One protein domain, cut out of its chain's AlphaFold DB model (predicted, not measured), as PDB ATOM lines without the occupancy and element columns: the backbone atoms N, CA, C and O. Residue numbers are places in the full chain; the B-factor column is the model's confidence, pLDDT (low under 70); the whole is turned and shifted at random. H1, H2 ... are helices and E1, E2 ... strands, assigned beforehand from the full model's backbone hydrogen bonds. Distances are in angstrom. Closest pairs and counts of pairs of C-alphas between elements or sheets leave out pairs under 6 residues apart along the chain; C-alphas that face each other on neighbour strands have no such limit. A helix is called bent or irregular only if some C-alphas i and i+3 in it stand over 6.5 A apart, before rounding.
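This is residues 2 to 154 and 275 to 309 of the 399 residues of the protein "BH4_AAA_HYDROXYL_2 domain-containing protein" of Candidatus Pelagibacter sp. TMED273 (UniProt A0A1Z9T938). A small sheet of two parallel strands, E1 and E2, sits in the middle, with H4 and H6 packed over one side of it and H5 over the other. The helical hairpin of H2 and H3 packs by H3 on H6, with H2 toward one end, while H7 and H8 run side by side beyond H5 and a loose tail, whose residues 291 to 297 stick out, makes the far end. The printed part has 188 residues, mostly helix by its named elements, in the order H1, H2, H3, H4, E1, H5, E2, H6, H7, H8. It is compact, with a radius of gyration of the C-alphas of 17.9 A and spans of 56 by 40 by 32 A.

H1, residues 8 to 11, is close to but not clearly touching H5, residues 89 to 98, with the C-alphas of Leu 10 and Ala 91 closest at 6.6 A. H2, residues 24 to 44, has a kink of 36 degrees near residue 38. With residues 38 to 42 alone it touches H3, residues 48 to 55, closest at the C-alphas of Lys 42 and Tyr 50, 6.0 A; the two form a hairpin at a steep tilt of 38 degrees, opposite ways. H4, residues 66 to 75, comes closest to E1, residues 79 to 83, at the C-alphas of Asn 70 and Ala 80, 4.5 A. E1 is parallel to E2, residues 100 to 104, at 30 degrees; N 81 and O 101 are 3.0 A apart and N 103 and O 81 2.8 A, within hydrogen-bond range. E1, H5 and E2 form a strand-helix-strand unit, two parallel neighbour strands with a helix between, whose crossover is right-handed. H6, residues 121 to 133, touches H3 about perpendicular at 74 degrees, closest at the C-alphas of Gly 52 and Pro 130, 3.8 A. The closest C-alphas of E2 and H6 are those of Ala 104 and Ile 121, 5.1 A apart. H7, residues 135 to 148, touches H6 only at the corner, and only just, with 3 pairs of C-alphas within 8 A, the closest those of Ile 132 and Ser 138, 5.0 A. H7 touches H5 at a steep tilt of 44 degrees, opposite ways, with the C-alphas of Met 93 and Gly 145 closest at 4.2 A. H8, residues 275 to 285, touches H7 at a shallow tilt of 12 degrees, the same way, closest at the C-alphas of Tyr 140 and Thr 278, 5.5 A. Every O i to N i+4 pair is within hydrogen-bond range in H5, H7 and H8; the counts are 14 of 17 in H2, 3 of 4 in H3, 5 of 6 in H4 and 4 of 9 in H6, which has 2 of 10 O i to N i+3 pairs within range, and H1 is too short for an O i to N i+4 pair.

H1 begins at C-alpha 8, (133.930, 165.752, 141.889), and H8 ends at C-alpha 285, (125.589, 139.641, 141.897). From first to last C-alpha H2 measures 30.1 A, H7 19.7 A, H6 18.3 A, H8 15.3 A, and E1 13.0 A. H2 and H6 are only just irregular: C-alphas 36 and 39 are 6.6 A apart, and C-alphas 127 and 130 are 6.8 A apart.

The C-alphas farthest apart are those of Ile 24 and Asp 294, 57.7 A. Residues 155 to 274 are not printed, and C-alphas 154 and 275 are 29.9 A apart across the cut. The links H1 to H2 and E2 to H6 are long, and residues 286 to 309 hold no named element. The mean pLDDT of the printed part is 87.6; residue 2, residues 115 to 117 and residues 293 to 309 are under 70.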
ATOM      1  N   ASN A   2     123.707 165.416 131.062       61.78
ATOM      2  CA  ASN A   2     124.325 166.654 131.547       61.78
ATOM      3  C   ASN A   2     125.623 166.323 132.306       61.78
ATOM      4  O   ASN A   2     125.561 165.849 133.442       61.78
ATOM      5  N   LEU A   3     126.784 166.570 131.686       76.50
ATOM      6  CA  LEU A   3     128.108 166.309 132.277       76.50
ATOM      7  C   LEU A   3     128.353 167.100 133.579       76.50
ATOM      8  O   LEU A   3     129.237 166.757 134.363       76.50
ATOM      9  N   ASN A   4     127.530 168.112 133.879       73.38
ATOM     10  CA  ASN A   4     127.616 168.869 135.130       73.38
ATOM     11  C   ASN A   4     127.369 168.012 136.383       73.38
ATOM     12  O   ASN A   4     127.834 168.381 137.463       73.38
ATOM     13  N   ASN A   5     126.706 166.861 136.237       83.50
ATOM     14  CA  ASN A   5     126.388 165.950 137.339       83.50
ATOM     15  C   ASN A   5     127.492 164.923 137.641       83.50
ATOM     16  O   ASN A   5     127.297 164.068 138.503       83.50
ATOM     17  N   ILE A   6     128.640 164.986 136.957       92.50
ATOM     18  CA  ILE A   6     129.764 164.087 137.242       92.50
ATOM     19  C   ILE A   6     130.287 164.360 138.665       92.50
ATOM     20  O   ILE A   6     130.601 165.514 138.985       92.50
ATOM     21  N   PRO A   7     130.408 163.336 139.531       92.06
ATOM     22  CA  PRO A   7     130.992 163.480 140.860       92.06
ATOM     23  C   PRO A   7     132.380 164.128 140.839       92.06
ATOM     24  O   PRO A   7     133.206 163.849 139.970       92.06
ATOM     25  N   LYS A   8     132.673 164.982 141.830       91.12
ATOM     26  CA  LYS A   8     133.930 165.752 141.889       91.12
ATOM     27  C   LYS A   8     135.177 164.859 141.826       91.12
ATOM     28  O   LYS A   8     136.154 165.250 141.197       91.12
ATOM     29  N   HIS A   9     135.141 163.677 142.442       89.81
ATOM     30  CA  HIS A   9     136.267 162.739 142.441       89.81
ATOM     31  C   HIS A   9     136.485 162.041 141.094       89.81
ATOM     32  O   HIS A   9     137.568 161.518 140.878       89.81
ATOM     33  N   LEU A  10     135.501 162.037 140.190       91.44
ATOM     34  CA  LEU A  10     135.679 161.532 138.826       91.44
ATOM     35  C   LEU A  10     136.203 162.613 137.877       91.44
ATOM     36  O   LEU A  10     136.942 162.302 136.948       91.44
ATOM     37  N   LYS A  11     135.881 163.890 138.137       91.56
ATOM     38  CA  LYS A  11     136.317 165.018 137.295       91.56
ATOM     39  C   LYS A  11     137.833 165.117 137.142       91.56
ATOM     40  O   LYS A  11     138.281 165.620 136.125       91.56
ATOM     41  N   GLN A  12     138.605 164.632 138.115       90.62
ATOM     42  CA  GLN A  12     140.066 164.638 138.026       90.62
ATOM     43  C   GLN A  12     140.599 163.798 136.856       90.62
ATOM     44  O   GLN A  12     141.666 164.106 136.354       90.62
ATOM     45  N   TYR A  13     139.870 162.771 136.406       90.50
ATOM     46  CA  TYR A  13     140.299 161.909 135.299       90.50
ATOM     47  C   TYR A  13     139.930 162.459 133.917       90.50
ATOM     48  O   TYR A  13     140.365 161.906 132.910       90.50
ATOM     49  N   ILE A  14     139.110 163.513 133.868       93.06
ATOM     50  CA  ILE A  14     138.653 164.125 132.623       93.06
ATOM     51  C   ILE A  14     139.678 165.172 132.201       93.06
ATOM     52  O   ILE A  14     140.037 166.044 132.993       93.06
ATOM     53  N   VAL A  15     140.121 165.092 130.952       91.12
ATOM     54  CA  VAL A  15     141.081 166.035 130.355       91.12
ATOM     55  C   VAL A  15     140.414 166.886 129.269       91.12
ATOM     56  O   VAL A  15     139.210 166.790 129.054       91.12
ATOM     57  N   ASP A  16     141.173 167.729 128.575       90.62
ATOM     58  CA  ASP A  16     140.770 168.209 127.251       90.62
ATOM     59  C   ASP A  16     141.221 167.171 126.205       90.62
ATOM     60  O   ASP A  16     142.272 166.545 126.364       90.62
ATOM     61  N   GLN A  17     140.426 166.964 125.153       92.81
ATOM     62  CA  GLN A  17     140.842 166.114 124.035       92.81
ATOM     63  C   GLN A  17     142.078 166.700 123.333       92.81
ATOM     64  O   GLN A  17     142.893 165.940 122.815       92.81
ATOM     65  N   GLU A  18     142.225 168.033 123.332       89.88
ATOM     66  CA  GLU A  18     143.281 168.763 122.625       89.88
ATOM     67  C   GLU A  18     143.338 168.351 121.146       89.88
ATOM     68  O   GLU A  18     144.373 167.917 120.645       89.88
ATOM     69  N   TYR A  19     142.197 168.454 120.451       90.88
ATOM     70  CA  TYR A  19     141.994 167.892 119.107       90.88
ATOM     71  C   TYR A  19     143.093 168.283 118.098       90.88
ATOM     72  O   TYR A  19     143.497 167.464 117.277       90.88
ATOM     73  N   GLU A  20     143.652 169.490 118.213       89.38
ATOM     74  CA  GLU A  20     144.706 169.986 117.314       89.38
ATOM     75  C   GLU A  20     146.069 169.307 117.490       89.38
ATOM     76  O   GLU A  20     147.003 169.577 116.736       89.38
ATOM     77  N   ARG A  21     146.204 168.408 118.470       87.88
ATOM     78  CA  ARG A  21     147.380 167.546 118.608       87.88
ATOM     79  C   ARG A  21     147.380 166.371 117.645       87.88
ATOM     80  O   ARG A  21     148.455 165.818 117.414       87.88
ATOM     81  N   TYR A  22     146.227 165.980 117.101       90.69
ATOM     82  CA  TYR A  22     146.198 164.938 116.084       90.69
ATOM     83  C   TYR A  22     146.866 165.446 114.814       90.69
ATOM     84  O   TYR A  22     146.479 166.452 114.220       90.69
ATOM     85  N   THR A  23     147.884 164.721 114.384       92.50
ATOM     86  CA  THR A  23     148.571 164.990 113.132       92.50
ATOM     87  C   THR A  23     147.737 164.493 111.954       92.50
ATOM     88  O   THR A  23     146.808 163.688 112.085       92.50
ATOM     89  N   ILE A  24     148.123 164.914 110.749       94.12
ATOM     90  CA  ILE A  24     147.560 164.351 109.522       94.12
ATOM     91  C   ILE A  24     147.733 162.827 109.465       94.12
ATOM     92  O   ILE A  24     146.829 162.129 109.012       94.12
ATOM     93  N   ILE A  25     148.846 162.297 109.987       93.62
ATOM     94  CA  ILE A  25     149.108 160.857 110.030       93.62
ATOM     95  C   ILE A  25     148.086 160.165 110.935       93.62
ATOM     96  O   ILE A  25     147.498 159.177 110.508       93.62
ATOM     97  N   ASP A  26     147.801 160.700 112.125       93.50
ATOM     98  CA  ASP A  26     146.823 160.118 113.060       93.50
ATOM     99  C   ASP A  26     145.432 160.011 112.420       93.50
ATOM    100  O   ASP A  26     144.776 158.965 112.471       93.50
ATOM    101  N   HIS A  27     145.005 161.064 111.719       95.88
ATOM    102  CA  HIS A  27     143.754 161.050 110.963       95.88
ATOM    103  C   HIS A  27     143.756 160.044 109.805       95.88
ATOM    104  O   HIS A  27     142.716 159.445 109.522       95.88
ATOM    105  N   ARG A  28     144.892 159.818 109.134       95.56
ATOM    106  CA  ARG A  28     145.011 158.787 108.087       95.56
ATOM    107  C   ARG A  28     145.021 157.375 108.657       95.56
ATOM    108  O   ARG A  28     144.370 156.504 108.091       95.56
ATOM    109  N   VAL A  29     145.668 157.152 109.798       94.50
ATOM    110  CA  VAL A  29     145.617 155.866 110.512       94.50
ATOM    111  C   VAL A  29     144.172 155.535 110.881       94.50
ATOM    112  O   VAL A  29     143.697 154.440 110.576       94.50
ATOM    113  N   TRP A  30     143.447 156.497 111.460       95.94
ATOM    114  CA  TRP A  30     142.024 156.357 111.760       95.94
ATOM    115  C   TRP A  30     141.220 155.987 110.511       95.94
ATOM    116  O   TRP A  30     140.537 154.961 110.482       95.94
ATOM    117  N   GLN A  31     141.335 156.797 109.457       96.56
ATOM    118  CA  GLN A  31     140.582 156.606 108.222       96.56
ATOM    119  C   GLN A  31     140.865 155.241 107.588       96.56
ATOM    120  O   GLN A  31     139.941 154.550 107.158       96.56
ATOM    121  N   PHE A  32     142.131 154.823 107.569       96.25
ATOM    122  CA  PHE A  32     142.534 153.519 107.064       96.25
ATOM    123  C   PHE A  32     141.846 152.384 107.834       96.25
ATOM    124  O   PHE A  32     141.244 151.507 107.212       96.25
ATOM    125  N   ILE A  33     141.867 152.423 109.175       94.88
ATOM    126  CA  ILE A  33     141.201 151.422 110.028       94.88
ATOM    127  C   ILE A  33     139.698 151.379 109.740       94.88
ATOM    128  O   ILE A  33     139.146 150.289 109.561       94.88
ATOM    129  N   MET A  34     139.033 152.534 109.661       95.62
ATOM    130  CA  MET A  34     137.592 152.590 109.396       95.62
ATOM    131  C   MET A  34     137.252 152.011 108.018       95.62
ATOM    132  O   MET A  34     136.339 151.187 107.907       95.62
ATOM    133  N   ASN A  35     138.024 152.365 106.986       95.25
ATOM    134  CA  ASN A  35     137.812 151.910 105.611       95.25
ATOM    135  C   ASN A  35     137.889 150.387 105.474       95.25
ATOM    136  O   ASN A  35     137.062 149.785 104.788       95.25
ATOM    137  N   ILE A  36     138.852 149.744 106.138       93.94
ATOM    138  CA  ILE A  36     139.023 148.290 106.039       93.94
ATOM    139  C   ILE A  36     138.080 147.501 106.954       93.94
ATOM    140  O   ILE A  36     137.778 146.338 106.670       93.94
ATOM    141  N   SER A  37     137.634 148.109 108.054       93.69
ATOM    142  CA  SER A  37     136.842 147.443 109.092       93.69
ATOM    143  C   SER A  37     135.342 147.494 108.807       93.69
ATOM    144  O   SER A  37     134.653 146.474 108.894       93.69
ATOM    145  N   ILE A  38     134.822 148.652 108.388       94.06
ATOM    146  CA  ILE A  38     133.384 148.866 108.164       94.06
ATOM    147  C   ILE A  38     132.761 147.839 107.196       94.06
ATOM    148  O   ILE A  38     131.713 147.276 107.539       94.06
ATOM    149  N   PRO A  39     133.343 147.538 106.013       94.56
ATOM    150  CA  PRO A  39     132.742 146.585 105.075       94.56
ATOM    151  C   PRO A  39     132.573 145.181 105.665       94.56
ATOM    152  O   PRO A  39     131.608 144.481 105.341       94.56
ATOM    153  N   PHE A  40     133.498 144.776 106.538       94.38
ATOM    154  CA  PHE A  40     133.433 143.510 107.256       94.38
ATOM    155  C   PHE A  40     132.361 143.565 108.353       94.38
ATOM    156  O   PHE A  40     131.440 142.743 108.361       94.38
ATOM    157  N   PHE A  41     132.400 144.570 109.228       96.00
ATOM    158  CA  PHE A  41     131.453 144.667 110.341       96.00
ATOM    159  C   PHE A  41     130.007 144.864 109.899       96.00
ATOM    160  O   PHE A  41     129.111 144.298 110.518       96.00
ATOM    161  N   LYS A  42     129.755 145.517 108.761       95.31
ATOM    162  CA  LYS A  42     128.407 145.608 108.178       95.31
ATOM    163  C   LYS A  42     127.757 144.234 107.936       95.31
ATOM    164  O   LYS A  42     126.535 144.128 107.925       95.31
ATOM    165  N   LYS A  43     128.558 143.181 107.736       95.12
ATOM    166  CA  LYS A  43     128.085 141.801 107.522       95.12
ATOM    167  C   LYS A  43     128.164 140.944 108.789       95.12
ATOM    168  O   LYS A  43     127.330 140.051 108.979       95.12
ATOM    169  N   HIS A  44     129.170 141.178 109.628       96.69
ATOM    170  CA  HIS A  44     129.572 140.257 110.695       96.69
ATOM    171  C   HIS A  44     129.316 140.767 112.119       96.69
ATOM    172  O   HIS A  44     129.207 139.947 113.030       96.69
ATOM    173  N   ALA A  45     129.164 142.075 112.325       98.06
ATOM    174  CA  ALA A  45     128.821 142.637 113.627       98.06
ATOM    175  C   ALA A  45     127.313 142.550 113.914       98.06
ATOM    176  O   ALA A  45     126.497 142.262 113.030       98.06
ATOM    177  N   HIS A  46     126.945 142.775 115.174       98.31
ATOM    178  CA  HIS A  46     125.561 142.943 115.593       98.31
ATOM    179  C   HIS A  46     124.911 144.100 114.816       98.31
ATOM    180  O   HIS A  46     125.574 145.080 114.478       98.31
ATOM    181  N   SER A  47     123.607 144.006 114.537       97.00
ATOM    182  CA  SER A  47     122.889 144.968 113.683       97.00
ATOM    183  C   SER A  47     122.979 146.412 114.179       97.00
ATOM    184  O   SER A  47     122.994 147.335 113.369       97.00
ATOM    185  N   SER A  48     123.105 146.609 115.493       97.25
ATOM    186  CA  SER A  48     123.294 147.930 116.101       97.25
ATOM    187  C   SER A  48     124.595 148.621 115.703       97.25
ATOM    188  O   SER A  48     124.646 149.840 115.759       97.25
ATOM    189  N   TYR A  49     125.639 147.886 115.314       98.12
ATOM    190  CA  TYR A  49     126.978 148.454 115.155       98.12
ATOM    191  C   TYR A  49     127.034 149.547 114.084       98.12
ATOM    192  O   TYR A  49     127.468 150.663 114.349       98.12
ATOM    193  N   TYR A  50     126.571 149.247 112.868       96.31
ATOM    194  CA  TYR A  50     126.756 150.152 111.732       96.31
ATOM    195  C   TYR A  50     125.959 151.456 111.883       96.31
ATOM    196  O   TYR A  50     126.511 152.539 111.701       96.31
ATOM    197  N   ASP A  51     124.688 151.358 112.282       96.25
ATOM    198  CA  ASP A  51     123.869 152.534 112.607       96.25
ATOM    199  C   ASP A  51     124.392 153.250 113.862       96.25
ATOM    200  O   ASP A  51     124.273 154.472 113.988       96.25
ATOM    201  N   GLY A  52     124.980 152.475 114.776       97.88
ATOM    202  CA  GLY A  52     125.621 152.910 116.007       97.88
ATOM    203  C   GLY A  52     126.720 153.918 115.772       97.88
ATOM    204  O   GLY A  52     126.680 154.971 116.393       97.88
ATOM    205  N   LEU A  53     127.615 153.654 114.815       97.62
ATOM    206  CA  LEU A  53     128.721 154.550 114.467       97.62
ATOM    207  C   LEU A  53     128.226 155.994 114.268       97.62
ATOM    208  O   LEU A  53     128.695 156.922 114.919       97.62
ATOM    209  N   ASN A  54     127.212 156.193 113.425       96.25
ATOM    210  CA  ASN A  54     126.674 157.531 113.172       96.25
ATOM    211  C   ASN A  54     125.912 158.093 114.388       96.25
ATOM    212  O   ASN A  54     126.037 159.269 114.732       96.25
ATOM    213  N   LYS A  55     125.120 157.254 115.066       97.44
ATOM    214  CA  LYS A  55     124.325 157.661 116.236       97.44
ATOM    215  C   LYS A  55     125.166 157.998 117.469       97.44
ATOM    216  O   LYS A  55     124.645 158.665 118.356       97.44
ATOM    217  N   THR A  56     126.431 157.585 117.521       97.62
ATOM    218  CA  THR A  56     127.380 157.955 118.579       97.62
ATOM    219  C   THR A  56     128.411 158.990 118.142       97.62
ATOM    220  O   THR A  56     129.305 159.310 118.914       97.62
ATOM    221  N   GLY A  57     128.256 159.584 116.952       96.75
ATOM    222  CA  GLY A  57     129.097 160.693 116.493       96.75
ATOM    223  C   GLY A  57     130.437 160.275 115.889       96.75
ATOM    224  O   GLY A  57     131.332 161.109 115.781       96.75
ATOM    225  N   ILE A  58     130.576 159.013 115.474       97.69
ATOM    226  CA  ILE A  58     131.775 158.522 114.796       97.69
ATOM    227  C   ILE A  58     131.848 159.069 113.369       97.69
ATOM    228  O   ILE A  58     130.917 158.930 112.574       97.69
ATOM    229  N   THR A  59     132.999 159.645 113.035       95.38
ATOM    230  CA  THR A  59     133.381 160.070 111.685       95.38
ATOM    231  C   THR A  59     134.276 159.023 111.026       95.38
ATOM    232  O   THR A  59     135.030 158.318 111.696       95.38
ATOM    233  N   PHE A  60     134.199 158.879 109.702       94.19
ATOM    234  CA  PHE A  60     134.943 157.833 108.979       94.19
ATOM    235  C   PHE A  60     136.263 158.335 108.383       94.19
ATOM    236  O   PHE A  60     137.197 157.562 108.215       94.19
ATOM    237  N   ASP A  61     136.344 159.623 108.068       93.31
ATOM    238  CA  ASP A  61     137.448 160.289 107.367       93.31
ATOM    239  C   ASP A  61     138.504 160.898 108.303       93.31
ATOM    240  O   ASP A  61     139.645 161.143 107.897       93.31
ATOM    241  N   LYS A  62     138.121 161.141 109.556       95.81
ATOM    242  CA  LYS A  62     138.961 161.718 110.604       95.81
ATOM    243  C   LYS A  62     138.548 161.201 111.975       95.81
ATOM    244  O   LYS A  62     137.435 160.701 112.137       95.81
ATOM    245  N   ILE A  63     139.443 161.372 112.943       97.50
ATOM    246  CA  ILE A  63     139.208 161.031 114.349       97.50
ATOM    247  C   ILE A  63     137.982 161.816 114.857       97.50
ATOM    248  O   ILE A  63     137.857 162.999 114.540       97.50
ATOM    249  N   PRO A  64     137.053 161.197 115.602       97.44
ATOM    250  CA  PRO A  64     135.860 161.882 116.077       97.44
ATOM    251  C   PRO A  64     136.191 162.911 117.165       97.44
ATOM    252  O   PRO A  64     137.071 162.718 118.007       97.44
ATOM    253  N   SER A  65     135.434 164.007 117.177       97.19
ATOM    254  CA  SER A  65     135.404 164.923 118.319       97.19
ATOM    255  C   SER A  65     134.600 164.283 119.449       97.19
ATOM    256  O   SER A  65     133.436 163.926 119.256       97.19
ATOM    257  N   ILE A  66     135.192 164.167 120.639       96.88
ATOM    258  CA  ILE A  66     134.516 163.597 121.814       96.88
ATOM    259  C   ILE A  66     133.363 164.504 122.269       96.88
ATOM    260  O   ILE A  66     132.361 164.015 122.789       96.88
ATOM    261  N   GLU A  67     133.440 165.810 122.002       95.94
ATOM    262  CA  GLU A  67     132.324 166.737 122.216       95.94
ATOM    263  C   GLU A  67     131.124 166.381 121.326       95.94
ATOM    264  O   GLU A  67     130.008 166.232 121.831       95.94
ATOM    265  N   LEU A  68     131.356 166.154 120.027       96.19
ATOM    266  CA  LEU A  68     130.309 165.705 119.104       96.19
ATOM    267  C   LEU A  68     129.761 164.331 119.509       96.19
ATOM    268  O   LEU A  68     128.548 164.111 119.469       96.19
ATOM    269  N   MET A  69     130.631 163.407 119.927       97.62
ATOM    270  CA  MET A  69     130.193 162.111 120.442       97.62
ATOM    271  C   MET A  69     129.293 162.278 121.665       97.62
ATOM    272  O   MET A  69     128.220 161.683 121.724       97.62
ATOM    273  N   ASN A  70     129.675 163.134 122.614       97.19
ATOM    274  CA  ASN A  70     128.868 163.429 123.789       97.19
ATOM    275  C   ASN A  70     127.510 164.036 123.407       97.19
ATOM    276  O   ASN A  70     126.491 163.614 123.956       97.19
ATOM    277  N   GLU A  71     127.461 164.965 122.447       96.25
ATOM    278  CA  GLU A  71     126.209 165.520 121.922       96.25
ATOM    279  C   GLU A  71     125.301 164.410 121.372       96.25
ATOM    280  O   GLU A  71     124.137 164.304 121.758       96.25
ATOM    281  N   LYS A  72     125.830 163.527 120.520       97.06
ATOM    282  CA  LYS A  72     125.057 162.446 119.893       97.06
ATOM    283  C   LYS A  72     124.609 161.388 120.901       97.06
ATOM    284  O   LYS A  72     123.426 161.051 120.965       97.06
ATOM    285  N   MET A  73     125.523 160.928 121.752       96.94
ATOM    286  CA  MET A  73     125.245 159.956 122.811       96.94
ATOM    287  C   MET A  73     124.282 160.517 123.868       96.94
ATOM    288  O   MET A  73     123.534 159.758 124.490       96.94
ATOM    289  N   SER A  74     124.213 161.846 124.028       95.94
ATOM    290  CA  SER A  74     123.274 162.492 124.948       95.94
ATOM    291  C   SER A  74     121.815 162.153 124.676       95.94
ATOM    292  O   SER A  74     121.045 162.017 125.631       95.94
ATOM    293  N   ILE A  75     121.475 161.966 123.401       94.88
ATOM    294  CA  ILE A  75     120.125 161.693 122.909       94.88
ATOM    295  C   ILE A  75     119.660 160.297 123.341       94.88
ATOM    296  O   ILE A  75     118.481 160.094 123.614       94.88
ATOM    297  N   ILE A  76     120.591 159.348 123.460       93.50
ATOM    298  CA  ILE A  76     120.332 157.953 123.852       93.50
ATOM    299  C   ILE A  76     120.605 157.701 125.344       93.50
ATOM    300  O   ILE A  76     120.772 156.565 125.780       93.50
ATOM    301  N   GLY A  77     120.665 158.765 126.153       93.94
ATOM    302  CA  GLY A  77     120.835 158.652 127.602       93.94
ATOM    303  C   GLY A  77     122.245 158.257 128.040       93.94
ATOM    304  O   GLY A  77     122.394 157.703 129.132       93.94
ATOM    305  N   TRP A  78     123.252 158.541 127.210       97.12
ATOM    306  CA  TRP A  78     124.668 158.398 127.536       97.12
ATOM    307  C   TRP A  78     125.410 159.742 127.479       97.12
ATOM    308  O   TRP A  78     124.843 160.781 127.130       97.12
ATOM    309  N   GLY A  79     126.670 159.752 127.887       96.56
ATOM    310  CA  GLY A  79     127.628 160.829 127.656       96.56
ATOM    311  C   GLY A  79     128.987 160.251 127.284       96.56
ATOM    312  O   GLY A  79     129.213 159.052 127.444       96.56
ATOM    313  N   ALA A  80     129.884 161.104 126.809       96.94
ATOM    314  CA  ALA A  80     131.270 160.746 126.534       96.94
ATOM    315  C   ALA A  80     132.197 161.780 127.170       96.94
ATOM    316  O   ALA A  80     131.882 162.973 127.164       96.94
ATOM    317  N   VAL A  81     133.314 161.329 127.743       96.62
ATOM    318  CA  VAL A  81     134.326 162.220 128.324       96.62
ATOM    319  C   VAL A  81     135.727 161.807 127.884       96.62
ATOM    320  O   VAL A  81     136.026 160.613 127.880       96.62
ATOM    321  N   PRO A  82     136.592 162.766 127.528       95.69
ATOM    322  CA  PRO A  82     137.987 162.483 127.213       95.69
ATOM    323  C   PRO A  82     138.776 162.118 128.478       95.69
ATOM    324  O   PRO A  82     138.691 162.803 129.499       95.69
ATOM    325  N   VAL A  83     139.573 161.055 128.397       92.38
ATOM    326  CA  VAL A  83     140.540 160.638 129.425       92.38
ATOM    327  C   VAL A  83     141.914 160.397 128.790       92.38
ATOM    328  O   VAL A  83     142.034 160.304 127.566       92.38
ATOM    329  N   ARG A  84     142.965 160.301 129.611       80.81
ATOM    330  CA  ARG A  84     144.318 159.916 129.169       80.81
ATOM    331  C   ARG A  84     144.800 158.679 129.904       80.81
ATOM    332  O   ARG A  84     144.640 158.592 131.123       80.81
ATOM    333  N   GLY A  85     145.434 157.780 129.153       72.12
ATOM    334  CA  GLY A  85     145.992 156.536 129.670       72.12
ATOM    335  C   GLY A  85     144.982 155.675 130.436       72.12
ATOM    336  O   GLY A  85     143.765 155.773 130.265       72.12
ATOM    337  N   PHE A  86     145.505 154.826 131.319       74.81
ATOM    338  CA  PHE A  86     144.697 153.925 132.138       74.81
ATOM    339  C   PHE A  86     144.160 154.614 133.397       74.81
ATOM    340  O   PHE A  86     144.868 154.792 134.398       74.81
ATOM    341  N   ILE A  87     142.864 154.926 133.397       84.81
ATOM    342  CA  ILE A  87     142.167 155.343 134.618       84.81
ATOM    343  C   ILE A  87     141.933 154.141 135.552       84.81
ATOM    344  O   ILE A  87     141.879 152.998 135.090       84.81
ATOM    345  N   PRO A  88     141.798 154.352 136.875       85.06
ATOM    346  CA  PRO A  88     141.523 153.257 137.801       85.06
ATOM    347  C   PRO A  88     140.243 152.484 137.429       85.06
ATOM    348  O   PRO A  88     139.228 153.123 137.134       85.06
ATOM    349  N   PRO A  89     140.227 151.136 137.512       84.75
ATOM    350  CA  PRO A  89     139.071 150.330 137.120       84.75
ATOM    351  C   PRO A  89     137.776 150.734 137.830       84.75
ATOM    352  O   PRO A  89     136.726 150.832 137.202       84.75
ATOM    353  N   TRP A  90     137.843 151.046 139.128       84.94
ATOM    354  CA  TRP A  90     136.676 151.502 139.889       84.94
ATOM    355  C   TRP A  90     136.094 152.815 139.344       84.94
ATOM    356  O   TRP A  90     134.877 152.982 139.334       84.94
ATOM    357  N   ALA A  91     136.944 153.728 138.858       89.88
ATOM    358  CA  ALA A  91     136.521 155.008 138.299       89.88
ATOM    359  C   ALA A  91     135.861 154.803 136.931       89.88
ATOM    360  O   ALA A  91     134.795 155.364 136.681       89.88
ATOM    361  N   PHE A  92     136.443 153.945 136.084       91.38
ATOM    362  CA  PHE A  92     135.829 153.539 134.817       91.38
ATOM    363  C   PHE A  92     134.440 152.927 135.043       91.38
ATOM    364  O   PHE A  92     133.469 153.343 134.413       91.38
ATOM    365  N   MET A  93     134.310 152.005 136.003       93.00
ATOM    366  CA  MET A  93     133.022 151.376 136.320       93.00
ATOM    367  C   MET A  93     131.999 152.367 136.882       93.00
ATOM    368  O   MET A  93     130.810 152.254 136.581       93.00
ATOM    369  N   GLU A  94     132.425 153.369 137.655       93.38
ATOM    370  CA  GLU A  94     131.529 154.427 138.130       93.38
ATOM    371  C   GLU A  94     131.056 155.341 136.984       93.38
ATOM    372  O   GLU A  94     129.875 155.684 136.936       93.38
ATOM    373  N   PHE A  95     131.918 155.672 136.014       95.25
ATOM    374  CA  PHE A  95     131.492 156.362 134.791       95.25
ATOM    375  C   PHE A  95     130.445 155.547 134.019       95.25
ATOM    376  O   PHE A  95     129.376 156.073 133.700       95.25
ATOM    377  N   GLN A  96     130.693 154.253 133.807       95.38
ATOM    378  CA  GLN A  96     129.745 153.347 133.146       95.38
ATOM    379  C   GLN A  96     128.407 153.283 133.898       95.38
ATOM    380  O   GLN A  96     127.345 153.380 133.284       95.38
ATOM    381  N   ALA A  97     128.431 153.221 135.236       95.44
ATOM    382  CA  ALA A  97     127.226 153.234 136.073       95.44
ATOM    383  C   ALA A  97     126.384 154.508 135.897       95.44
ATOM    384  O   ALA A  97     125.156 154.476 136.017       95.44
ATOM    385  N   LEU A  98     127.046 155.628 135.611       95.25
ATOM    386  CA  LEU A  98     126.412 156.905 135.309       95.25
ATOM    387  C   LEU A  98     125.924 156.983 133.853       95.25
ATOM    388  O   LEU A  98     125.159 157.883 133.531       95.25
ATOM    389  N   GLY A  99     126.285 156.041 132.980       96.38
ATOM    390  CA  GLY A  99     126.013 156.136 131.547       96.38
ATOM    391  C   GLY A  99     126.968 157.087 130.841       96.38
ATOM    392  O   GLY A  99     126.557 157.821 129.947       96.38
ATOM    393  N   ILE A 100     128.222 157.133 131.273       97.31
ATOM    394  CA  ILE A 100     129.268 157.951 130.674       97.31
ATOM    395  C   ILE A 100     130.355 157.007 130.177       97.31
ATOM    396  O   ILE A 100     130.832 156.177 130.944       97.31
ATOM    397  N   LEU A 101     130.739 157.144 128.911       96.69
ATOM    398  CA  LEU A 101     131.846 156.410 128.312       96.69
ATOM    399  C   LEU A 101     133.132 157.250 128.425       96.69
ATOM    400  O   LEU A 101     133.205 158.318 127.806       96.69
ATOM    401  N   PRO A 102     134.131 156.822 129.215       95.94
ATOM    402  CA  PRO A 102     135.468 157.406 129.176       95.94
ATOM    403  C   PRO A 102     136.158 156.999 127.873       95.94
ATOM    404  O   PRO A 102     136.211 155.818 127.560       95.94
ATOM    405  N   ILE A 103     136.677 157.965 127.119       95.12
ATOM    406  CA  ILE A 103     137.329 157.731 125.826       95.12
ATOM    407  C   ILE A 103     138.781 158.186 125.927       95.12
ATOM    408  O   ILE A 103     139.044 159.369 126.155       95.12
ATOM    409  N   ALA A 104     139.717 157.252 125.764       91.25
ATOM    410  CA  ALA A 104     141.134 157.568 125.669       91.25
ATOM    411  C   ALA A 104     141.387 158.478 124.458       91.25
ATOM    412  O   ALA A 104     140.911 158.206 123.357       91.25
ATOM    413  N   CYS A 105     142.114 159.576 124.666       90.19
ATOM    414  CA  CYS A 105     142.394 160.537 123.595       90.19
ATOM    415  C   CYS A 105     143.511 160.061 122.663       90.19
ATOM    416  O   CYS A 105     143.611 160.531 121.534       90.19
ATOM    417  N   ASP A 106     144.379 159.171 123.125       86.62
ATOM    418  CA  ASP A 106     145.567 158.772 122.381       86.62
ATOM    419  C   ASP A 106     145.190 157.926 121.151       86.62
ATOM    420  O   ASP A 106     144.192 157.205 121.154       86.62
ATOM    421  N   MET A 107     145.962 158.049 120.070       88.25
ATOM    422  CA  MET A 107     145.765 157.315 118.818       88.25
ATOM    423  C   MET A 107     146.940 156.362 118.613       88.25
ATOM    424  O   MET A 107     148.095 156.784 118.689       88.25
ATOM    425  N   ARG A 108     146.670 155.084 118.317       86.50
ATOM    426  CA  ARG A 108     147.740 154.127 117.998       86.50
ATOM    427  C   ARG A 108     148.546 154.568 116.771       86.50
ATOM    428  O   ARG A 108     148.005 155.120 115.813       86.50
ATOM    429  N   SER A 109     149.837 154.236 116.749       84.62
ATOM    430  CA  SER A 109     150.698 154.551 115.607       84.62
ATOM    431  C   SER A 109     150.426 153.639 114.401       84.62
ATOM    432  O   SER A 109     149.994 152.491 114.529       84.62
ATOM    433  N   ARG A 110     150.802 154.098 113.202       85.81
ATOM    434  CA  ARG A 110     150.786 153.291 111.965       85.81
ATOM    435  C   ARG A 110     151.672 152.032 112.003       85.81
ATOM    436  O   ARG A 110     151.561 151.195 111.109       85.81
ATOM    437  N   GLN A 111     152.583 151.906 112.975       78.56
ATOM    438  CA  GLN A 111     153.404 150.699 113.167       78.56
ATOM    439  C   GLN A 111     152.664 149.634 113.988       78.56
ATOM    440  O   GLN A 111     152.877 148.445 113.768       78.56
ATOM    441  N   HIS A 112     151.752 150.054 114.872       77.75
ATOM    442  CA  HIS A 112     150.928 149.196 115.731       77.75
ATOM    443  C   HIS A 112     149.454 149.194 115.289       77.75
ATOM    444  O   HIS A 112     148.534 149.076 116.093       77.75
ATOM    445  N   LEU A 113     149.213 149.334 113.982       83.06
ATOM    446  CA  LEU A 113     147.874 149.492 113.408       83.06
ATOM    447  C   LEU A 113     146.907 148.365 113.817       83.06
ATOM    448  O   LEU A 113     145.743 148.605 114.144       83.06
ATOM    449  N   THR A 114     147.385 147.123 113.750       77.00
ATOM    450  CA  THR A 114     146.551 145.922 113.853       77.00
ATOM    451  C   THR A 114     146.189 145.550 115.280       77.00
ATOM    452  O   THR A 114     145.180 144.871 115.467       77.00
ATOM    453  N   TYR A 115     146.972 146.005 116.260       69.06
ATOM    454  CA  TYR A 115     146.789 145.706 117.673       69.06
ATOM    455  C   TYR A 115     147.557 146.706 118.551       69.06
ATOM    456  O   TYR A 115     148.718 147.011 118.279       69.06
ATOM    457  N   THR A 116     146.918 147.154 119.633       69.88
ATOM    458  CA  THR A 116     147.542 147.909 120.726       69.88
ATOM    459  C   THR A 116     147.089 147.317 122.067       69.88
ATOM    460  O   THR A 116     145.899 147.038 122.216       69.88
ATOM    461  N   PRO A 117     147.999 147.105 123.038       62.91
ATOM    462  CA  PRO A 117     147.638 146.627 124.374       62.91
ATOM    463  C   PRO A 117     146.973 147.702 125.244       62.91
ATOM    464  O   PRO A 117     146.336 147.363 126.240       62.91
ATOM    465  N   ALA A 118     147.144 148.982 124.904       70.12
ATOM    466  CA  ALA A 118     146.528 150.098 125.609       70.12
ATOM    467  C   ALA A 118     145.264 150.567 124.867       70.12
ATOM    468  O   ALA A 118     145.303 150.660 123.633       70.12
ATOM    469  N   PRO A 119     144.161 150.869 125.581       76.12
ATOM    470  CA  PRO A 119     142.960 151.410 124.971       76.12
ATOM    471  C   PRO A 119     143.271 152.784 124.377       76.12
ATOM    472  O   PRO A 119     143.773 153.679 125.054       76.12
ATOM    473  N   ASP A 120     142.978 152.927 123.093       89.38
ATOM    474  CA  ASP A 120     143.143 154.153 122.324       89.38
ATOM    475  C   ASP A 120     141.772 154.655 121.847       89.38
ATOM    476  O   ASP A 120     140.736 154.012 122.055       89.38
ATOM    477  N   ILE A 121     141.745 155.800 121.167       93.31
ATOM    478  CA  ILE A 121     140.489 156.379 120.700       93.31
ATOM    479  C   ILE A 121     139.742 155.441 119.748       93.31
ATOM    480  O   ILE A 121     138.517 155.407 119.787       93.31
ATOM    481  N   VAL A 122     140.427 154.631 118.931       94.00
ATOM    482  CA  VAL A 122     139.780 153.631 118.061       94.00
ATOM    483  C   VAL A 122     139.031 152.593 118.892       94.00
ATOM    484  O   VAL A 122     137.874 152.297 118.594       94.00
ATOM    485  N   HIS A 123     139.671 152.055 119.930       93.31
ATOM    486  CA  HIS A 123     139.070 151.066 120.817       93.31
ATOM    487  C   HIS A 123     137.809 151.600 121.504       93.31
ATOM    488  O   HIS A 123     136.725 151.031 121.359       93.31
ATOM    489  N   GLU A 124     137.931 152.738 122.182       93.69
ATOM    490  CA  GLU A 124     136.834 153.289 122.976       93.69
ATOM    491  C   GLU A 124     135.705 153.834 122.097       93.69
ATOM    492  O   GLU A 124     134.521 153.560 122.311       93.69
ATOM    493  N   SER A 125     136.050 154.579 121.046       95.12
ATOM    494  CA  SER A 125     135.036 155.218 120.213       95.12
ATOM    495  C   SER A 125     134.434 154.262 119.180       95.12
ATOM    496  O   SER A 125     133.215 154.139 119.129       95.12
ATOM    497  N   ALA A 126     135.228 153.544 118.382       94.62
ATOM    498  CA  ALA A 126     134.712 152.679 117.316       94.62
ATOM    499  C   ALA A 126     134.439 151.234 117.769       94.62
ATOM    500  O   ALA A 126     133.717 150.518 117.072       94.62
ATOM    501  N   GLY A 127     134.986 150.803 118.911       95.50
ATOM    502  CA  GLY A 127     134.703 149.502 119.518       95.50
ATOM    503  C   GLY A 127     133.472 149.536 120.423       95.50
ATOM    504  O   GLY A 127     132.474 148.883 120.121       95.50
ATOM    505  N   HIS A 128     133.526 150.317 121.508       96.81
ATOM    506  CA  HIS A 128     132.476 150.337 122.539       96.81
ATOM    507  C   HIS A 128     131.235 151.126 122.128       96.81
ATOM    508  O   HIS A 128     130.117 150.604 122.168       96.81
ATOM    509  N   SER A 129     131.412 152.389 121.724       97.31
ATOM    510  CA  SER A 129     130.280 153.312 121.556       97.31
ATOM    511  C   SER A 129     129.160 152.818 120.618       97.31
ATOM    512  O   SER A 129     127.992 152.986 120.974       97.31
ATOM    513  N   PRO A 130     129.422 152.155 119.469       97.94
ATOM    514  CA  PRO A 130     128.365 151.885 118.498       97.94
ATOM    515  C   PRO A 130     127.311 150.895 118.998       97.94
ATOM    516  O   PRO A 130     126.148 150.994 118.616       97.94
ATOM    517  N   ILE A 131     127.669 149.944 119.864       98.19
ATOM    518  CA  ILE A 131     126.706 148.956 120.377       98.19
ATOM    519  C   ILE A 131     125.786 149.569 121.445       98.19
ATOM    520  O   ILE A 131     124.643 149.128 121.585       98.19
ATOM    521  N   ILE A 132     126.224 150.640 122.121       97.88
ATOM    522  CA  ILE A 132     125.490 151.338 123.195       97.88
ATOM    523  C   ILE A 132     124.113 151.847 122.739       97.88
ATOM    524  O   ILE A 132     123.208 151.992 123.557       97.88
ATOM    525  N   ILE A 133     123.896 152.056 121.434       97.50
ATOM    526  CA  ILE A 133     122.575 152.445 120.917       97.50
ATOM    527  C   ILE A 133     121.489 151.388 121.157       97.50
ATOM    528  O   ILE A 133     120.304 151.688 121.015       97.50
ATOM    529  N   ASN A 134     121.877 150.140 121.439       98.12
ATOM    530  CA  ASN A 134     120.951 149.095 121.831       98.12
ATOM    531  C   ASN A 134     120.575 149.271 123.305       98.12
ATOM    532  O   ASN A 134     121.435 149.238 124.180       98.12
ATOM    533  N   GLU A 135     119.281 149.422 123.576       96.94
ATOM    534  CA  GLU A 135     118.779 149.723 124.915       96.94
ATOM    535  C   GLU A 135     119.091 148.623 125.943       96.94
ATOM    536  O   GLU A 135     119.525 148.937 127.051       96.94
ATOM    537  N   GLU A 136     118.946 147.344 125.576       97.38
ATOM    538  CA  GLU A 136     119.255 146.213 126.464       97.38
ATOM    539  C   GLU A 136     120.741 146.197 126.836       97.38
ATOM    540  O   GLU A 136     121.085 146.105 128.014       97.38
ATOM    541  N   TYR A 137     121.622 146.365 125.847       98.38
ATOM    542  CA  TYR A 137     123.064 146.424 126.075       98.38
ATOM    543  C   TYR A 137     123.481 147.656 126.891       98.38
ATOM    544  O   TYR A 137     124.269 147.548 127.828       98.38
ATOM    545  N   SER A 138     122.908 148.826 126.596       97.94
ATOM    546  CA  SER A 138     123.125 150.052 127.373       97.94
ATOM    547  C   SER A 138     122.728 149.866 128.842       97.94
ATOM    548  O   SER A 138     123.462 150.271 129.748       97.94
ATOM    549  N   ASN A 139     121.571 149.251 129.098       97.94
ATOM    550  CA  ASN A 139     121.101 148.989 130.456       97.94
ATOM    551  C   ASN A 139     121.995 147.972 131.172       97.94
ATOM    552  O   ASN A 139     122.320 148.175 132.345       97.94
ATOM    553  N   TYR A 140     122.441 146.937 130.456       98.31
ATOM    554  CA  TYR A 140     123.428 145.985 130.949       98.31
ATOM    555  C   TYR A 140     124.729 146.680 131.373       98.31
ATOM    556  O   TYR A 140     125.153 146.487 132.508       98.31
ATOM    557  N   LEU A 141     125.322 147.543 130.539       97.81
ATOM    558  CA  LEU A 141     126.572 148.247 130.872       97.81
ATOM    559  C   LEU A 141     126.440 149.139 132.115       97.81
ATOM    560  O   LEU A 141     127.292 149.105 133.005       97.81
ATOM    561  N   LYS A 142     125.340 149.895 132.229       97.75
ATOM    562  CA  LYS A 142     125.070 150.725 133.419       97.75
ATOM    563  C   LYS A 142     124.923 149.873 134.678       97.75
ATOM    564  O   LYS A 142     125.443 150.220 135.740       97.75
ATOM    565  N   LEU A 143     124.213 148.750 134.573       98.00
ATOM    566  CA  LEU A 143     124.050 147.815 135.682       98.00
ATOM    567  C   LEU A 143     125.383 147.156 136.058       98.00
ATOM    568  O   LEU A 143     125.700 147.074 137.245       98.00
ATOM    569  N   TYR A 144     126.173 146.762 135.061       97.81
ATOM    570  CA  TYR A 144     127.509 146.210 135.228       97.81
ATOM    571  C   TYR A 144     128.396 147.179 136.008       97.81
ATOM    572  O   TYR A 144     128.892 146.815 137.071       97.81
ATOM    573  N   GLY A 145     128.497 148.443 135.582       95.88
ATOM    574  CA  GLY A 145     129.258 149.467 136.307       95.88
ATOM    575  C   GLY A 145     128.776 149.670 137.753       95.88
ATOM    576  O   GLY A 145     129.571 149.792 138.691       95.88
ATOM    577  N   LYS A 146     127.456 149.633 137.981       94.44
ATOM    578  CA  LYS A 146     126.861 149.776 139.324       94.44
ATOM    579  C   LYS A 146     127.186 148.601 140.253       94.44
ATOM    580  O   LYS A 146     127.301 148.805 141.462       94.44
ATOM    581  N   ILE A 147     127.272 147.387 139.718       94.31
ATOM    582  CA  ILE A 147     127.629 146.182 140.477       94.31
ATOM    583  C   ILE A 147     129.144 146.134 140.688       94.31
ATOM    584  O   ILE A 147     129.600 145.987 141.820       94.31
ATOM    585  N   ALA A 148     129.921 146.355 139.628       92.25
ATOM    586  CA  ALA A 148     131.375 146.288 139.658       92.25
ATOM    587  C   ALA A 148     132.019 147.363 140.541       92.25
ATOM    588  O   ALA A 148     133.016 147.089 141.201       92.25
ATOM    589  N   SER A 149     131.417 148.551 140.657       86.75
ATOM    590  CA  SER A 149     131.889 149.591 141.592       86.75
ATOM    591  C   SER A 149     131.778 149.202 143.077       86.75
ATOM    592  O   SER A 149     132.321 149.900 143.933       86.75
ATOM    593  N   LYS A 150     131.097 148.094 143.399       86.38
ATOM    594  CA  LYS A 150     130.963 147.542 144.758       86.38
ATOM    595  C   LYS A 150     131.768 146.261 144.974       86.38
ATOM    596  O   LYS A 150     131.675 145.683 146.054       86.38
ATOM    597  N   ALA A 151     132.481 145.794 143.953       87.69
ATOM    598  CA  ALA A 151     133.261 144.571 144.035       87.69
ATOM    599  C   ALA A 151     134.417 144.724 145.023       87.69
ATOM    600  O   ALA A 151     135.063 145.772 145.089       87.69
ATOM    601  N   VAL A 152     134.695 143.660 145.772       86.50
ATOM    602  CA  VAL A 152     135.883 143.597 146.625       86.50
ATOM    603  C   VAL A 152     137.126 143.364 145.763       86.50
ATOM    604  O   VAL A 152     137.194 142.396 145.002       86.50
ATOM    605  N   PHE A 153     138.114 144.246 145.926       85.12
ATOM    606  CA  PHE A 153     139.452 144.129 145.348       85.12
ATOM    607  C   PHE A 153     140.404 143.499 146.364       85.12
ATOM    608  O   PHE A 153     140.341 143.799 147.559       85.12
ATOM    609  N   SER A 154     141.297 142.636 145.890       85.69
ATOM    610  CA  SER A 154     142.426 142.143 146.672       85.69
ATOM    611  C   SER A 154     143.646 143.056 146.506       85.69
ATOM    612  O   SER A 154     143.691 143.919 145.626       85.69
ATOM    613  N   SER A 275     119.673 140.514 126.848       97.25
ATOM    614  CA  SER A 275     119.019 140.184 128.125       97.25
ATOM    615  C   SER A 275     119.769 139.080 128.879       97.25
ATOM    616  O   SER A 275     119.972 139.206 130.084       97.25
ATOM    617  N   SER A 276     120.289 138.068 128.172       96.94
ATOM    618  CA  SER A 276     121.097 137.002 128.782       96.94
ATOM    619  C   SER A 276     122.333 137.531 129.521       96.94
ATOM    620  O   SER A 276     122.731 136.955 130.530       96.94
ATOM    621  N   LEU A 277     122.937 138.638 129.063       98.31
ATOM    622  CA  LEU A 277     124.065 139.263 129.770       98.31
ATOM    623  C   LEU A 277     123.637 139.778 131.149       98.31
ATOM    624  O   LEU A 277     124.354 139.613 132.135       98.31
ATOM    625  N   THR A 278     122.450 140.386 131.211       98.06
ATOM    626  CA  THR A 278     121.867 140.901 132.453       98.06
ATOM    627  C   THR A 278     121.532 139.765 133.410       98.06
ATOM    628  O   THR A 278     121.865 139.859 134.590       98.06
ATOM    629  N   ASP A 279     120.943 138.678 132.911       97.94
ATOM    630  CA  ASP A 279     120.598 137.513 133.732       97.94
ATOM    631  C   ASP A 279     121.839 136.904 134.398       97.94
ATOM    632  O   ASP A 279     121.848 136.685 135.612       97.94
ATOM    633  N   ILE A 280     122.920 136.722 133.631       98.19
ATOM    634  CA  ILE A 280     124.199 136.189 134.126       98.19
ATOM    635  C   ILE A 280     124.842 137.139 135.141       98.19
ATOM    636  O   ILE A 280     125.329 136.708 136.185       98.19
ATOM    637  N   LEU A 281     124.825 138.446 134.874       98.12
ATOM    638  CA  LEU A 281     125.349 139.435 135.814       98.12
ATOM    639  C   LEU A 281     124.564 139.447 137.133       98.12
ATOM    640  O   LEU A 281     125.163 139.559 138.199       98.12
ATOM    641  N   LEU A 282     123.236 139.314 137.085       97.25
ATOM    642  CA  LEU A 282     122.396 139.220 138.282       97.25
ATOM    643  C   LEU A 282     122.575 137.887 139.018       97.25
ATOM    644  O   LEU A 282     122.405 137.835 140.237       97.25
ATOM    645  N   GLU A 283     122.912 136.809 138.312       96.75
ATOM    646  CA  GLU A 283     123.336 135.549 138.922       96.75
ATOM    647  C   GLU A 283     124.650 135.725 139.689       96.75
ATOM    648  O   GLU A 283     124.706 135.374 140.868       96.75
ATOM    649  N   PHE A 284     125.652 136.367 139.076       95.81
ATOM    650  CA  PHE A 284     126.907 136.717 139.746       95.81
ATOM    651  C   PHE A 284     126.688 137.646 140.947       95.81
ATOM    652  O   PHE A 284     127.256 137.432 142.015       95.81
ATOM    653  N   GLU A 285     125.837 138.672 140.819       95.06
ATOM    654  CA  GLU A 285     125.589 139.641 141.897       95.06
ATOM    655  C   GLU A 285     125.153 138.942 143.196       95.06
ATOM    656  O   GLU A 285     125.545 139.359 144.284       95.06
ATOM    657  N   LYS A 286     124.381 137.849 143.103       94.19
ATOM    658  CA  LYS A 286     123.924 137.068 144.267       94.19
ATOM    659  C   LYS A 286     125.069 136.409 145.035       94.19
ATOM    660  O   LYS A 286     124.904 136.141 146.221       94.19
ATOM    661  N   THR A 287     126.203 136.138 144.391       91.94
ATOM    662  CA  THR A 287     127.369 135.539 145.051       91.94
ATOM    663  C   THR A 287     128.260 136.583 145.724       91.94
ATOM    664  O   THR A 287     129.117 136.213 146.522       91.94
ATOM    665  N   MET A 288     128.065 137.873 145.428       90.88
ATOM    666  CA  MET A 288     128.900 138.949 145.961       90.88
ATOM    667  C   MET A 288     128.646 139.196 147.452       90.88
ATOM    668  O   MET A 288     127.517 139.197 147.952       90.88
ATOM    669  N   SER A 289     129.725 139.480 148.167       87.44
ATOM    670  CA  SER A 289     129.789 139.684 149.613       87.44
ATOM    671  C   SER A 289     128.828 140.754 150.134       87.44
ATOM    672  O   SER A 289     128.271 140.580 151.217       87.44
ATOM    673  N   PHE A 290     128.561 141.824 149.376       81.94
ATOM    674  CA  PHE A 290     127.643 142.886 149.807       81.94
ATOM    675  C   PHE A 290     126.155 142.476 149.799       81.94
ATOM    676  O   PHE A 290     125.332 143.178 150.389       81.94
ATOM    677  N   LYS A 291     125.782 141.371 149.135       80.88
ATOM    678  CA  LYS A 291     124.422 140.795 149.189       80.88
ATOM    679  C   LYS A 291     124.252 139.800 150.332       80.88
ATOM    680  O   LYS A 291     123.136 139.610 150.817       80.88
ATOM    681  N   ASN A 292     125.345 139.183 150.768       72.75
ATOM    682  CA  ASN A 292     125.347 138.203 151.840       72.75
ATOM    683  C   ASN A 292     125.493 138.944 153.178       72.75
ATOM    684  O   ASN A 292     126.543 139.505 153.469       72.75
ATOM    685  N   ASN A 293     124.428 138.961 153.989       52.12
ATOM    686  CA  ASN A 293     124.288 139.706 155.260       52.12
ATOM    687  C   ASN A 293     125.373 139.450 156.340       52.12
ATOM    688  O   ASN A 293     125.309 140.053 157.413       52.12
ATOM    689  N   ASP A 294     126.372 138.606 156.080       51.56
ATOM    690  CA  ASP A 294     127.509 138.343 156.973       51.56
ATOM    691  C   ASP A 294     128.628 139.403 156.880       51.56
ATOM    692  O   ASP A 294     129.576 139.409 157.668       51.56
ATOM    693  N   SER A 295     128.511 140.374 155.976       49.91
ATOM    694  CA  SER A 295     129.519 141.404 155.708       49.91
ATOM    695  C   SER A 295     129.349 142.680 156.557       49.91
ATOM    696  O   SER A 295     129.436 143.801 156.063       49.91
ATOM    697  N   LYS A 296     129.219 142.553 157.888       41.94
ATOM    698  CA  LYS A 296     129.362 143.696 158.833       41.94
ATOM    699  C   LYS A 296     130.815 144.176 159.036       41.94
ATOM    700  O   LYS A 296     131.085 144.975 159.931       41.94
ATOM    701  N   LYS A 297     131.758 143.717 158.212       44.06
ATOM    702  CA  LYS A 297     133.175 144.108 158.240       44.06
ATOM    703  C   LYS A 297     133.740 144.249 156.827       44.06
ATOM    704  O   LYS A 297     134.622 143.494 156.452       44.06
ATOM    705  N   PHE A 298     133.269 145.208 156.040       46.97
ATOM    706  CA  PHE A 298     134.031 145.619 154.860       46.97
ATOM    707  C   PHE A 298     134.188 147.129 154.898       46.97
ATOM    708  O   PHE A 298     133.312 147.901 154.518       46.97
ATOM    709  N   GLN A 299     135.299 147.536 155.509       40.91
ATOM    710  CA  GLN A 299     135.785 148.898 155.426       40.91
ATOM    711  C   GLN A 299     136.255 149.143 153.995       40.91
ATOM    712  O   GLN A 299     136.970 148.326 153.421       40.91
ATOM    713  N   ASN A 300     135.841 150.291 153.457       43.06
ATOM    714  CA  ASN A 300     136.431 150.954 152.303       43.06
ATOM    715  C   ASN A 300     137.954 151.077 152.498       43.06
ATOM    716  O   ASN A 300     138.437 152.075 153.028       43.06
ATOM    717  N   HIS A 301     138.708 150.063 152.099       38.34
ATOM    718  CA  HIS A 301     140.145 150.151 151.887       38.34
ATOM    719  C   HIS A 301     140.329 150.270 150.371       38.34
ATOM    720  O   HIS A 301     139.884 149.391 149.653       38.34
ATOM    721  N   LEU A 302     140.880 151.308 149.758       42.12
ATOM    722  CA  LEU A 302     141.436 152.579 150.184       42.12
ATOM    723  C   LEU A 302     141.071 153.546 149.044       42.12
ATOM    724  O   LEU A 302     141.469 153.328 147.903       42.12
ATOM    725  N   LYS A 303     140.312 154.613 149.319       43.72
ATOM    726  CA  LYS A 303     140.331 155.807 148.454       43.72
ATOM    727  C   LYS A 303     141.536 156.647 148.873       43.72
ATOM    728  O   LYS A 303     141.361 157.749 149.379       43.72
ATOM    729  N   GLU A 304     142.734 156.076 148.809       39.66
ATOM    730  CA  GLU A 304     143.942 156.877 148.978       39.66
ATOM    731  C   GLU A 304     144.171 157.682 147.704       39.66
ATOM    732  O   GLU A 304     143.886 157.215 146.598       39.66
ATOM    733  N   ASP A 305     144.591 158.930 147.898       38.56
ATOM    734  CA  ASP A 305     144.799 159.921 146.856       38.56
ATOM    735  C   ASP A 305     145.692 159.335 145.762       38.56
ATOM    736  O   ASP A 305     146.910 159.233 145.916       38.56
ATOM    737  N   VAL A 306     145.069 158.935 144.647       43.91
ATOM    738  CA  VAL A 306     145.784 158.610 143.415       43.91
ATOM    739  C   VAL A 306     146.597 159.852 143.096       43.91
ATOM    740  O   VAL A 306     146.045 160.915 142.806       43.91
ATOM    741  N   ILE A 307     147.907 159.701 143.272       38.03
ATOM    742  CA  ILE A 307     148.939 160.713 143.104       38.03
ATOM    743  C   ILE A 307     148.590 161.581 141.898       38.03
ATOM    744  O   ILE A 307     148.248 161.053 140.835       38.03
ATOM    745  N   LYS A 308     148.650 162.905 142.116       38.62
ATOM    746  CA  LYS A 308     148.469 163.947 141.101       38.62
ATOM    747  C   LYS A 308     148.960 163.439 139.758       38.62
ATOM    748  O   LYS A 308     150.126 163.076 139.644       38.62
ATOM    749  N   ILE A 309     148.044 163.464 138.794       41.25
ATOM    750  CA  ILE A 309     148.293 163.366 137.361       41.25
ATOM    751  C   ILE A 309     149.533 164.204 137.079       41.25
ATOM    752  O   ILE A 309     149.477 165.433 137.083       41.25
TER     753      ILE A 309